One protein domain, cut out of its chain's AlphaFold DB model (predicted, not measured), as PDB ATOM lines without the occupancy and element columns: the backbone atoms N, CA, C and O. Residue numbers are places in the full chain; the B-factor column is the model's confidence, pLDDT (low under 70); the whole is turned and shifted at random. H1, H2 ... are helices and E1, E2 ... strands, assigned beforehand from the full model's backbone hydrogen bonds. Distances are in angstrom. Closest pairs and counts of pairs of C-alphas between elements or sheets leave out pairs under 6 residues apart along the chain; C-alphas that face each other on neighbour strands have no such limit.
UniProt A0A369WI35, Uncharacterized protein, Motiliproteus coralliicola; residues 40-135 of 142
ATOM      1  N   THR A  40      56.282   3.068 188.541       94.69
ATOM      2  CA  THR A  40      57.137   4.147 188.038       94.69
ATOM      3  C   THR A  40      56.406   5.473 188.073       94.69
ATOM      4  O   THR A  40      55.211   5.516 187.783       94.69
ATOM      5  N   LEU A  41      57.114   6.557 188.376       93.00
ATOM      6  CA  LEU A  41      56.580   7.915 188.310       93.00
ATOM      7  C   LEU A  41      57.352   8.734 187.278       93.00
ATOM      8  O   LEU A  41      58.577   8.799 187.336       93.00
ATOM      9  N   ASP A  42      56.622   9.367 186.370       92.44
ATOM     10  CA  ASP A  42      57.137  10.298 185.368       92.44
ATOM     11  C   ASP A  42      56.771  11.740 185.755       92.44
ATOM     12  O   ASP A  42      55.671  12.013 186.260       92.44
ATOM     13  N   ALA A  43      57.707  12.658 185.537       90.50
ATOM     14  CA  ALA A  43      57.536  14.069 185.831       90.50
ATOM     15  C   ALA A  43      56.639  14.738 184.785       90.50
ATOM     16  O   ALA A  43      56.799  14.576 183.573       90.50
ATOM     17  N   GLY A  44      55.733  15.596 185.248       85.25
ATOM     18  CA  GLY A  44      54.943  16.434 184.362       85.25
ATOM     19  C   GLY A  44      55.820  17.344 183.492       85.25
ATOM     20  O   GLY A  44      56.686  18.075 183.989       85.25
ATOM     21  N   LYS A  45      55.573  17.350 182.179       84.31
ATOM     22  CA  LYS A  45      56.311  18.180 181.220       84.31
ATOM     23  C   LYS A  45      55.843  19.631 181.296       84.31
ATOM     24  O   LYS A  45      54.649  19.921 181.387       84.31
ATOM     25  N   ALA A  46      56.795  20.559 181.248       81.12
ATOM     26  CA  ALA A  46      56.494  21.984 181.160       81.12
ATOM     27  C   ALA A  46      55.941  22.335 179.769       81.12
ATOM     28  O   ALA A  46      56.464  21.885 178.747       81.12
ATOM     29  N   TRP A  47      54.901  23.163 179.733       77.69
ATOM     30  CA  TRP A  47      54.346  23.717 178.505       77.69
ATOM     31  C   TRP A  47      55.299  24.783 177.973       77.69
ATOM     32  O   TRP A  47      55.665  25.726 178.676       77.69
ATOM     33  N   ARG A  48      55.721  24.635 176.715       75.88
ATOM     34  CA  ARG A  48      56.602  25.613 176.071       75.88
ATOM     35  C   ARG A  48      55.826  26.909 175.824       75.88
ATOM     36  O   ARG A  48      54.805  26.890 175.151       75.88
ATOM     37  N   GLY A  49      56.323  28.021 176.366       75.56
ATOM     38  CA  GLY A  49      55.791  29.364 176.103       75.56
ATOM     39  C   GLY A  49      54.567  29.783 176.925       75.56
ATOM     40  O   GLY A  49      54.106  30.905 176.748       75.56
ATOM     41  N   LEU A  50      54.060  28.943 177.838       75.62
ATOM     42  CA  LEU A  50      52.938  29.301 178.711       75.62
ATOM     43  C   LEU A  50      53.379  29.365 180.178       75.62
ATOM     44  O   LEU A  50      53.723  28.355 180.798       75.62
ATOM     45  N   SER A  51      53.331  30.565 180.749       76.44
ATOM     46  CA  SER A  51      53.540  30.808 182.177       76.44
ATOM     47  C   SER A  51      52.371  31.595 182.747       76.44
ATOM     48  O   SER A  51      51.974  32.603 182.167       76.44
ATOM     49  N   VAL A  52      51.861  31.177 183.901       69.88
ATOM     50  CA  VAL A  52      50.824  31.912 184.637       69.88
ATOM     51  C   VAL A  52      51.451  32.392 185.941       69.88
ATOM     52  O   VAL A  52      51.989  31.593 186.705       69.88
ATOM     53  N   GLY A  53      51.456  33.709 186.170       79.12
ATOM     54  CA  GLY A  53      52.042  34.303 187.380       79.12
ATOM     55  C   GLY A  53      53.547  34.040 187.545       79.12
ATOM     56  O   GLY A  53      54.005  33.782 188.654       79.12
ATOM     57  N   GLY A  54      54.311  34.026 186.445       72.69
ATOM     58  CA  GLY A  54      55.767  33.815 186.472       72.69
ATOM     59  C   GLY A  54      56.213  32.367 186.717       72.69
ATOM     60  O   GLY A  54      57.410  32.102 186.798       72.69
ATOM     61  N   LYS A  55      55.278  31.411 186.806       71.88
ATOM     62  CA  LYS A  55      55.580  29.976 186.904       71.88
ATOM     63  C   LYS A  55      55.223  29.278 185.597       71.88
ATOM     64  O   LYS A  55      54.134  29.477 185.060       71.88
ATOM     65  N   ALA A  56      56.141  28.456 185.086       73.00
ATOM     66  CA  ALA A  56      55.886  27.630 183.910       73.00
ATOM     67  C   ALA A  56      54.740  26.654 184.204       73.00
ATOM     68  O   ALA A  56      54.778  25.931 185.206       73.00
ATOM     69  N   VAL A  57      53.731  26.631 183.335       77.81
ATOM     70  CA  VAL A  57      52.641  25.658 183.434       77.81
ATOM     71  C   VAL A  57      53.215  24.278 183.119       77.81
ATOM     72  O   VAL A  57      53.991  24.121 182.180       77.81
ATOM     73  N   ARG A  58      52.877  23.267 183.919       79.19
ATOM     74  CA  ARG A  58      53.340  21.882 183.742       79.19
ATOM     75  C   ARG A  58      52.146  20.941 183.741       79.19
ATOM     76  O   ARG A  58      51.153  21.216 184.414       79.19
ATOM     77  N   THR A  59      52.233  19.854 182.978       82.88
ATOM     78  CA  THR A  59      51.250  18.768 183.076       82.88
ATOM     79  C   THR A  59      51.319  18.126 184.462       82.88
ATOM     80  O   THR A  59      52.293  18.307 185.189       82.88
ATOM     81  N   ALA A  60      50.286  17.373 184.836       86.06
ATOM     82  CA  ALA A  60      50.353  16.539 186.032       86.06
ATOM     83  C   ALA A  60      51.459  15.477 185.892       86.06
ATOM     84  O   ALA A  60      51.746  15.031 184.776       86.06
ATOM     85  N   ASP A  61      52.039  15.077 187.025       90.44
ATOM     86  CA  ASP A  61      52.920  13.910 187.112       90.44
ATOM     87  C   ASP A  61      52.107  12.640 186.796       90.44
ATOM     88  O   ASP A  61      50.882  12.621 186.969       90.44
ATOM     89  N   VAL A  62      52.751  11.576 186.319       92.06
ATOM     90  CA  VAL A  62      52.062  10.347 185.885       92.06
ATOM     91  C   VAL A  62      52.648   9.139 186.593       92.06
ATOM     92  O   VAL A  62      53.842   8.882 186.490       92.06
ATOM     93  N   ILE A  63      51.807   8.376 187.291       93.44
ATOM     94  CA  ILE A  63      52.199   7.110 187.914       93.44
ATOM     95  C   ILE A  63      51.743   5.933 187.056       93.44
ATOM     96  O   ILE A  63      50.584   5.883 186.637       93.44
ATOM     97  N   CYS A  64      52.638   4.979 186.825       92.75
ATOM     98  CA  CYS A  64      52.390   3.792 186.022       92.75
ATOM     99  C   CYS A  64      52.671   2.503 186.800       92.75
ATOM    100  O   CYS A  64      53.532   2.460 187.679       92.75
ATOM    101  N   TYR A  65      51.945   1.448 186.444       92.88
ATOM    102  CA  TYR A  65      52.217   0.068 186.834       92.88
ATOM    103  C   TYR A  65      51.951  -0.830 185.623       92.88
ATOM    104  O   TYR A  65      50.813  -0.926 185.145       92.88
ATOM    105  N   GLY A  66      53.007  -1.443 185.085       89.12
ATOM    106  CA  GLY A  66      52.944  -2.098 183.778       89.12
ATOM    107  C   GLY A  66      52.491  -1.116 182.689       89.12
ATOM    108  O   GLY A  66      53.073  -0.049 182.529       89.12
ATOM    109  N   GLN A  67      51.422  -1.453 181.964       87.44
ATOM    110  CA  GLN A  67      50.867  -0.618 180.884       87.44
ATOM    111  C   GLN A  67      49.786   0.376 181.347       87.44
ATOM    112  O   GLN A  67      49.197   1.081 180.529       87.44
ATOM    113  N   GLN A  68      49.464   0.416 182.643       90.56
ATOM    114  CA  GLN A  68      48.421   1.295 183.172       90.56
ATOM    115  C   GLN A  68      49.050   2.541 183.778       90.56
ATOM    116  O   GLN A  68      49.869   2.417 184.682       90.56
ATOM    117  N   CYS A  69      48.629   3.721 183.324       90.88
ATOM    118  CA  CYS A  69      49.140   5.006 183.790       90.88
ATOM    119  C   CYS A  69      47.997   5.948 184.186       90.88
ATOM    120  O   CYS A  69      46.963   6.007 183.515       90.88
ATOM    121  N   TYR A  70      48.193   6.704 185.266       91.38
ATOM    122  CA  TYR A  70      47.213   7.648 185.802       91.38
ATOM    123  C   TYR A  70      47.888   8.943 186.252       91.38
ATOM    124  O   TYR A  70      49.030   8.941 186.706       91.38
ATOM    125  N   ARG A  71      47.167  10.063 186.146       90.56
ATOM    126  CA  ARG A  71      47.659  11.369 186.599       90.56
ATOM    127  C   ARG A  71      47.712  11.406 188.122       90.56
ATOM    128  O   ARG A  71      46.703  11.175 188.789       90.56
ATOM    129  N   LEU A  72      48.874  11.741 188.662       87.81
ATOM    130  CA  LEU A  72      49.059  11.991 190.079       87.81
ATOM    131  C   LEU A  72      48.723  13.457 190.361       87.81
ATOM    132  O   LEU A  72      49.502  14.374 190.105       87.81
ATOM    133  N   LEU A  73      47.518  13.687 190.872       79.25
ATOM    134  CA  LEU A  73      47.116  15.002 191.351       79.25
ATOM    135  C   LEU A  73      47.752  15.260 192.723       79.25
ATOM    136  O   LEU A  73      47.833  14.364 193.566       79.25
ATOM    137  N   GLN A  74      48.163  16.508 192.957       67.00
ATOM    138  CA  GLN A  74      49.001  16.931 194.091       67.00
ATOM    139  C   GLN A  74      48.402  16.650 195.484       67.00
ATOM    140  O   GLN A  74      49.098  16.772 196.484       67.00
ATOM    141  N   THR A  75      47.129  16.259 195.577       61.53
ATOM    142  CA  THR A  75      46.402  16.067 196.841       61.53
ATOM    143  C   THR A  75      46.300  14.605 197.282       61.53
ATOM    144  O   THR A  75      45.332  14.229 197.944       61.53
ATOM    145  N   THR A  76      47.245  13.741 196.900       66.38
ATOM    146  CA  THR A  76      47.217  12.342 197.357       66.38
ATOM    147  C   THR A  76      47.722  12.248 198.799       66.38
ATOM    148  O   THR A  76      48.922  12.330 199.045       66.38
ATOM    149  N   ASN A  77      46.801  12.092 199.757       70.50
ATOM    150  CA  ASN A  77      47.147  11.859 201.160       70.50
ATOM    151  C   ASN A  77      47.700  10.437 201.334       70.50
ATOM    152  O   ASN A  77      46.964   9.460 201.193       70.50
ATOM    153  N   LEU A  78      48.990  10.327 201.653       83.75
ATOM    154  CA  LEU A  78      49.598   9.080 202.116       83.75
ATOM    155  C   LEU A  78      49.330   8.869 203.611       83.75
ATOM    156  O   LEU A  78      49.042   9.815 204.348       83.75
ATOM    157  N   SER A  79      49.415   7.615 204.067       88.06
ATOM    158  CA  SER A  79      49.313   7.314 205.495       88.06
ATOM    159  C   SER A  79      50.439   8.013 206.264       88.06
ATOM    160  O   SER A  79      51.546   8.181 205.752       88.06
ATOM    161  N   ARG A  80      50.180   8.390 207.524       89.56
ATOM    162  CA  ARG A  80      51.190   9.024 208.392       89.56
ATOM    163  C   ARG A  80      52.463   8.177 208.503       89.56
ATOM    164  O   ARG A  80      53.556   8.728 208.538       89.56
ATOM    165  N   GLU A  81      52.314   6.855 208.529       90.88
ATOM    166  CA  GLU A  81      53.424   5.904 208.575       90.88
ATOM    167  C   GLU A  81      54.308   5.984 207.323       90.88
ATOM    168  O   GLU A  81      55.523   6.137 207.447       90.88
ATOM    169  N   LEU A  82      53.713   5.963 206.124       90.94
ATOM    170  CA  LEU A  82      54.458   6.102 204.870       90.94
ATOM    171  C   LEU A  82      55.108   7.483 204.763       90.94
ATOM    172  O   LEU A  82      56.273   7.581 204.386       90.94
ATOM    173  N   SER A  83      54.393   8.539 205.154       90.31
ATOM    174  CA  SER A  83      54.952   9.892 205.177       90.31
ATOM    175  C   SER A  83      56.151  10.001 206.119       90.31
ATOM    176  O   SER A  83      57.123  10.661 205.777       90.31
ATOM    177  N   HIS A  84      56.132   9.327 207.270       92.56
ATOM    178  CA  HIS A  84      57.274   9.300 208.184       92.56
ATOM    179  C   HIS A  84      58.437   8.468 207.624       92.56
ATOM    180  O   HIS A  84      59.571   8.943 207.598       92.56
ATOM    181  N   LYS A  85      58.162   7.255 207.124       93.56
ATOM    182  CA  LYS A  85      59.170   6.350 206.544       93.56
ATOM    183  C   LYS A  85      59.955   7.011 205.408       93.56
ATOM    184  O   LYS A  85      61.176   6.901 205.365       93.56
ATOM    185  N   TYR A  86      59.250   7.710 204.523       92.62
ATOM    186  CA  TYR A  86      59.819   8.383 203.355       92.62
ATOM    187  C   TYR A  86      60.090   9.881 203.580       92.62
ATOM    188  O   TYR A  86      60.422  10.586 202.633       92.62
ATOM    189  N   GLN A  87      59.949  10.377 204.816       92.88
ATOM    190  CA  GLN A  87      60.204  11.775 205.195       92.88
ATOM    191  C   GLN A  87      59.449  12.805 204.325       92.88
ATOM    192  O   GLN A  87      59.960  13.870 203.978       92.88
ATOM    193  N   LEU A  88      58.204  12.495 203.963       88.81
ATOM    194  CA  LEU A  88      57.373  13.320 203.091       88.81
ATOM    195  C   LEU A  88      56.680  14.419 203.906       88.81
ATOM    196  O   LEU A  88      55.753  14.164 204.673       88.81
ATOM    197  N   GLY A  89      57.112  15.666 203.705       78.25
ATOM    198  CA  GLY A  89      56.625  16.848 204.429       78.25
ATOM    199  C   GLY A  89      55.259  17.399 203.994       78.25
ATOM    200  O   GLY A  89      54.974  18.563 204.263       78.25
ATOM    201  N   GLY A  90      54.423  16.623 203.294       77.94
ATOM    202  CA  GLY A  90      53.091  17.067 202.865       77.94
ATOM    203  C   GLY A  90      52.713  16.608 201.459       77.94
ATOM    204  O   GLY A  90      52.485  15.421 201.239       77.94
ATOM    205  N   LEU A  91      52.594  17.559 200.523       79.56
ATOM    206  CA  LEU A  91      52.130  17.299 199.155       79.56
ATOM    207  C   LEU A  91      53.074  16.346 198.423       79.56
ATOM    208  O   LEU A  91      54.239  16.665 198.193       79.56
ATOM    209  N   VAL A  92      52.533  15.211 197.996       85.69
ATOM    210  CA  VAL A  92      53.284  14.186 197.275       85.69
ATOM    211  C   VAL A  92      53.293  14.517 195.786       85.69
ATOM    212  O   VAL A  92      52.253  14.515 195.127       85.69
ATOM    213  N   ASN A  93      54.475  14.811 195.255       87.56
ATOM    214  CA  ASN A  93      54.735  15.034 193.834       87.56
ATOM    215  C   ASN A  93      56.079  14.412 193.427       87.56
ATOM    216  O   ASN A  93      56.826  13.909 194.275       87.56
ATOM    217  N   TYR A  94      56.406  14.475 192.134       89.81
ATOM    218  CA  TYR A  94      57.663  13.936 191.615       89.81
ATOM    219  C   TYR A  94      58.890  14.461 192.371       89.81
ATOM    220  O   TYR A  94      59.731  13.678 192.798       89.81
ATOM    221  N   ARG A  95      58.982  15.777 192.602       88.44
ATOM    222  CA  ARG A  95      60.150  16.397 193.250       88.44
ATOM    223  C   ARG A  95      60.325  15.930 194.695       88.44
ATOM    224  O   ARG A  95      61.451  15.731 195.132       88.44
ATOM    225  N   THR A  96      59.236  15.793 195.448       89.81
ATOM    226  CA  THR A  96      59.323  15.319 196.837       89.81
ATOM    227  C   THR A  96      59.705  13.847 196.898       89.81
ATOM    228  O   THR A  96      60.492  13.459 197.751       89.81
ATOM    229  N   LEU A  97      59.189  13.029 195.972       91.62
ATOM    230  CA  LEU A  97      59.510  11.603 195.917       91.62
ATOM    231  C   LEU A  97      60.941  11.363 195.427       91.62
ATOM    232  O   LEU A  97      61.619  10.497 195.959       91.62
ATOM    233  N   SER A  98      61.455  12.173 194.499       92.75
ATOM    234  CA  SER A  98      62.843  12.050 194.034       92.75
ATOM    235  C   SER A  98      63.882  12.360 195.118       92.75
ATOM    236  O   SER A  98      65.060  12.090 194.930       92.75
ATOM    237  N   GLN A  99      63.467  13.000 196.214       93.25
ATOM    238  CA  GLN A  99      64.315  13.337 197.361       93.25
ATOM    239  C   GLN A  99      64.113  12.374 198.539       93.25
ATOM    240  O   GLN A  99      64.815  12.485 199.542       93.25
ATOM    241  N   ALA A 100      63.145  11.459 198.446       92.81
ATOM    242  CA  ALA A 100      62.810  10.559 199.533       92.81
ATOM    243  C   ALA A 100      63.801   9.382 199.607       92.81
ATOM    244  O   ALA A 100      64.227   8.860 198.574       92.81
ATOM    245  N   PRO A 101      64.157   8.921 200.818       92.75
ATOM    246  CA  PRO A 101      65.061   7.792 200.988       92.75
ATOM    247  C   PRO A 101      64.445   6.500 200.434       92.75
ATOM    248  O   PRO A 101      63.271   6.212 200.664       92.75
ATOM    249  N   GLY A 102      65.254   5.697 199.737       90.31
ATOM    250  CA  GLY A 102      64.829   4.403 199.187       90.31
ATOM    251  C   GLY A 102      63.976   4.487 197.918       90.31
ATOM    252  O   GLY A 102      63.369   3.489 197.540       90.31
ATOM    253  N   ILE A 103      63.906   5.658 197.277       93.62
ATOM    254  CA  ILE A 103      63.330   5.816 195.940       93.62
ATOM    255  C   ILE A 103      64.472   5.897 194.931       93.62
ATOM    256  O   ILE A 103      65.292   6.813 194.988       93.62
ATOM    257  N   ASP A 104      64.502   4.937 194.012       92.62
ATOM    258  CA  ASP A 104      65.518   4.864 192.968       92.62
ATOM    259  C   ASP A 104      65.095   5.656 191.730       92.62
ATOM    260  O   ASP A 104      63.909   5.906 191.480       92.62
ATOM    261  N   THR A 105      66.080   6.032 190.921       90.88
ATOM    262  CA  THR A 105      65.869   6.667 189.621       90.88
ATOM    263  C   THR A 105      66.324   5.741 188.500       90.88
ATOM    264  O   THR A 105      67.399   5.149 188.555       90.88
ATOM    265  N   ASP A 106      65.493   5.621 187.469       87.94
ATOM    266  CA  ASP A 106      65.802   4.921 186.225       87.94
ATOM    267  C   ASP A 106      65.614   5.901 185.061       87.94
ATOM    268  O   ASP A 106      64.502   6.162 184.587       87.94
ATOM    269  N   GLY A 107      66.718   6.545 184.671       87.75
ATOM    270  CA  GLY A 107      66.712   7.638 183.704       87.75
ATOM    271  C   GLY A 107      65.862   8.823 184.177       87.75
ATOM    272  O   GLY A 107      66.173   9.464 185.178       87.75
ATOM    273  N   GLU A 108      64.793   9.124 183.437       86.31
ATOM    274  CA  GLU A 108      63.852  10.216 183.741       86.31
ATOM    275  C   GLU A 108      62.692   9.789 184.659       86.31
ATOM    276  O   GLU A 108      61.821  10.603 184.967       86.31
ATOM    277  N   LYS A 109      62.650   8.521 185.085       91.25
ATOM    278  CA  LYS A 109      61.558   7.964 185.891       91.25
ATOM    279  C   LYS A 109      62.027   7.671 187.309       91.25
ATOM    280  O   LYS A 109      63.151   7.223 187.524       91.25
ATOM    281  N   LEU A 110      61.136   7.846 188.280       93.94
ATOM    282  CA  LEU A 110      61.339   7.290 189.619       93.94
ATOM    283  C   LEU A 110      60.816   5.862 189.647       93.94
ATOM    284  O   LEU A 110      59.691   5.618 189.208       93.94
ATOM    285  N   VAL A 111      61.592   4.946 190.211       94.75
ATOM    286  CA  VAL A 111      61.158   3.585 190.521       94.75
ATOM    287  C   VAL A 111      60.712   3.571 191.978       94.75
ATOM    288  O   VAL A 111      61.502   3.756 192.902       94.75
ATOM    289  N   LEU A 112      59.410   3.396 192.182       94.19
ATOM    290  CA  LEU A 112      58.787   3.456 193.493       94.19
ATOM    291  C   LEU A 112      58.712   2.053 194.113       94.19
ATOM    292  O   LEU A 112      58.187   1.128 193.474       94.19
ATOM    293  N   PRO A 113      59.132   1.889 195.379       94.94
ATOM    294  CA  PRO A 113      58.855   0.678 196.139       94.94
ATOM    295  C   PRO A 113      57.349   0.390 196.214       94.94
ATOM    296  O   PRO A 113      56.520   1.302 196.201       94.94
ATOM    297  N   ALA A 114      56.965  -0.886 196.298       93.81
ATOM    298  CA  ALA A 114      55.557  -1.285 196.213       93.81
ATOM    299  C   ALA A 114      54.675  -0.721 197.342       93.81
ATOM    300  O   ALA A 114      53.486  -0.488 197.127       93.81
ATOM    301  N   ASP A 115      55.238  -0.481 198.527       93.75
ATOM    302  CA  ASP A 115      54.515   0.045 199.687       93.75
ATOM    303  C   ASP A 115      54.036   1.494 199.495       93.75
ATOM    304  O   ASP A 115      52.946   1.825 199.954       93.75
ATOM    305  N   ILE A 116      54.790   2.326 198.770       93.12
ATOM    306  CA  ILE A 116      54.409   3.697 198.406       93.12
ATOM    307  C   ILE A 116      53.813   3.784 196.994       93.12
ATOM    308  O   ILE A 116      52.836   4.500 196.769       93.12
ATOM    309  N   GLY A 117      54.327   3.004 196.045       93.81
ATOM    310  CA  GLY A 117      53.856   2.985 194.661       93.81
ATOM    311  C   GLY A 117      52.410   2.504 194.535       93.81
ATOM    312  O   GLY A 117      51.602   3.144 193.860       93.81
ATOM    313  N   ARG A 118      52.040   1.430 195.246       93.62
ATOM    314  CA  ARG A 118      50.675   0.880 195.225       93.62
ATOM    315  C   ARG A 118      49.608   1.869 195.712       93.62
ATOM    316  O   ARG A 118      48.638   2.053 194.975       93.62
ATOM    317  N   PRO A 119      49.708   2.497 196.902       92.19
ATOM    318  CA  PRO A 119      48.686   3.437 197.357       92.19
ATOM    319  C   PRO A 119      48.583   4.670 196.455       92.19
ATOM    320  O   PRO A 119      47.466   5.095 196.160       92.19
ATOM    321  N   LEU A 120      49.704   5.193 195.943       92.50
ATOM    322  CA  LEU A 120      49.680   6.295 194.975       92.50
ATOM    323  C   LEU A 120      48.962   5.893 193.683       92.50
ATOM    324  O   LEU A 120      48.098   6.624 193.199       92.50
ATOM    325  N   PHE A 121      49.266   4.706 193.156       93.25
ATOM    326  CA  PHE A 121      48.663   4.202 191.926       93.25
ATOM    327  C   PHE A 121      47.161   3.969 192.090       93.25
ATOM    328  O   PHE A 121      46.369   4.391 191.249       93.25
ATOM    329  N   LEU A 122      46.748   3.334 193.190       91.88
ATOM    330  CA  LEU A 122      45.335   3.093 193.480       91.88
ATOM    331  C   LEU A 122      44.568   4.401 193.696       91.88
ATOM    332  O   LEU A 122      43.450   4.524 193.192       91.88
ATOM    333  N   GLY A 123      45.168   5.380 194.378       90.81
ATOM    334  CA  GLY A 123      44.590   6.711 194.555       90.81
ATOM    335  C   GLY A 123      44.396   7.441 193.224       90.81
ATOM    336  O   GLY A 123      43.291   7.899 192.929       90.81
ATOM    337  N   ALA A 124      45.435   7.480 192.386       91.00
ATOM    338  CA  ALA A 124      45.378   8.089 191.056       91.00
ATOM    339  C   ALA A 124      44.352   7.389 190.149       91.00
ATOM    340  O   ALA A 124      43.537   8.044 189.494       91.00
ATOM    341  N   ARG A 125      44.324   6.051 190.169       91.69
ATOM    342  CA  ARG A 125      43.332   5.249 189.448       91.69
ATOM    343  C   ARG A 125      41.915   5.577 189.902       91.69
ATOM    344  O   ARG A 125      41.064   5.828 189.057       91.69
ATOM    345  N   SER A 126      41.653   5.580 191.211       89.25
ATOM    346  CA  SER A 126      40.323   5.867 191.769       89.25
ATOM    347  C   SER A 126      39.801   7.233 191.327       89.25
ATOM    348  O   SER A 126      38.633   7.350 190.968       89.25
ATOM    349  N   ARG A 127      40.664   8.252 191.295       85.94
ATOM    350  CA  ARG A 127      40.289   9.589 190.817       85.94
ATOM    351  C   ARG A 127      39.993   9.620 189.328       85.94
ATOM    352  O   ARG A 127      38.983  10.181 188.929       85.94
ATOM    353  N   ALA A 128      40.809   8.949 188.518       86.56
ATOM    354  CA  ALA A 128      40.546   8.838 187.087       86.56
ATOM    355  C   ALA A 128      39.188   8.169 186.791       86.56
ATOM    356  O   ALA A 128      38.568   8.460 185.770       86.56
ATOM    357  N   TRP A 129      38.710   7.278 187.667       83.44
ATOM    358  CA  TRP A 129      37.355   6.725 187.577       83.44
ATOM    359  C   TRP A 129      36.274   7.731 187.984       83.44
ATOM    360  O   TRP A 129      35.253   7.801 187.305       83.44
ATOM    361  N   GLN A 130      36.499   8.521 189.038       83.56
ATOM    362  CA  GLN A 130      35.573   9.580 189.465       83.56
ATOM    363  C   GLN A 130      35.387  10.642 188.370       83.56
ATOM    364  O   GLN A 130      34.255  10.911 187.981       83.56
ATOM    365  N   GLU A 131      36.481  11.131 187.777       79.94
ATOM    366  CA  GLU A 131      36.445  12.121 186.685       79.94
ATOM    367  C   GLU A 131      35.677  11.608 185.448       79.94
ATOM    368  O   GLU A 131      35.002  12.373 184.759       79.94
ATOM    369  N   ARG A 132      35.729  10.295 185.172       69.12
ATOM    370  CA  ARG A 132      34.941   9.683 184.087       69.12
ATOM    371  C   ARG A 132      33.462   9.537 184.428       69.12
ATOM    372  O   ARG A 132      32.636   9.642 183.525       69.12
ATOM    373  N   GLY A 133      33.134   9.263 185.691       60.94
ATOM    374  CA  GLY A 133      31.753   9.166 186.169       60.94
ATOM    375  C   GLY A 133      31.017  10.506 186.130       60.94
ATOM    376  O   GLY A 133      29.810  10.530 185.918       60.94
ATOM    377  N   GLU A 134      31.752  11.614 186.242       55.22
ATOM    378  CA  GLU A 134      31.223  12.984 186.169       55.22
ATOM    379  C   GLU A 134      31.111  13.539 184.731       55.22
ATOM    380  O   GLU A 134      30.844  14.721 184.534       55.22
ATOM    381  N   GLY A 135      31.246  12.697 183.698       48.22
ATOM    382  CA  GLY A 135      30.893  13.073 182.323       48.22
ATOM    383  C   GLY A 135      31.988  13.777 181.516       48.22
ATOM    384  O   GLY A 135      31.679  14.416 180.513       48.22
TER     385      GLY A 135
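Overview. This is residues 40 to 135 of the 142 residues of an uncharacterized protein of Motiliproteus coralliicola (UniProt A0A369WI35). A strongly twisted sheet of five strands has one long helix, H3, crossing one of its faces, and the last residues of the printed part, 129 to 135, stick out beyond the sheet. A separate two-stranded hairpin, E2 and E3, makes an arm away from this body, while short H1 is set off from the sheet near H3 and short H2 only grazes the sheet. The printed part has 96 residues with three named helices and seven named strands, in the order E1 E2 E3 E4 E5 H1 H2 E6 E7 H3; the large sheet runs E5 E4 E1 E7 E6, all antiparallel, and the class is mixed. The whole is compact, with a radius of gyration of the C-alphas of 13.9 A and spans of 37 by 32 by 25 A.

Arrangement. E1, residues 40 to 42, is an inner strand, antiparallel to E4, residues 61 to 65, with N 42 and O 62 2.8 A apart, and to E7, residues 109 to 112, with N 41 and O 110 2.9 A apart. E2, residues 46 to 52, and E3, residues 55 to 58, form a hairpin with N 47 and O 57 at 2.8 A; E3 runs on into E4 at 26 degrees. E4 and edge strand E5, residues 68 to 72, form a hairpin with N 72 and O 61 at 2.8 A. H1, residues 80 to 85, is not on the large sheet. H2, residues 94 to 97, only grazes it; the closest C-alphas of H2 and E4 are those of Tyr 94 and Asp 61, 6.5 A apart. Edge strand E6, residues 104 to 106, and E7 form a hairpin with N 106 and O 109 at 2.8 A. H3, residues 114 to 133, is on the large sheet at a height of 7.7 A, over E5 and, only just, over E4 with 3 C-alphas; it runs across the strands, at 83 degrees to E5 on the local plane. The closest C-alphas of H3 and E5 are those of Ala 124 and Leu 72, 5.5 A apart. H1 and H3 are close but not clearly touching, with the C-alphas of Leu 82 and Ile 116 closest at 6.9 A. Every O i to N i+4 pair in H1 is within hydrogen-bond range, in H3 15 of 16 are, and H2 is too short for such a pair.

Along the chain. E1 begins at C-alpha 40, (57.137, 4.147, 188.038). From first to last C-alpha E2 measures 12.0 A, E4 13.9 A and E5 12.7 A. H1 begins at C-alpha 80, (51.190, 9.024, 208.392). H3 measures 27.9 A and ends at C-alpha 133, (31.753, 9.166, 186.169).

Size, cuts and confidence. The two C-alphas farthest apart are those of Gly 49 and Glu 81, at 40.1 A. The printed part has no cut and no long link. The mean pLDDT of the printed part is 85.6; residue 52 and residues 74 to 76 and 132 to 135 are under 70.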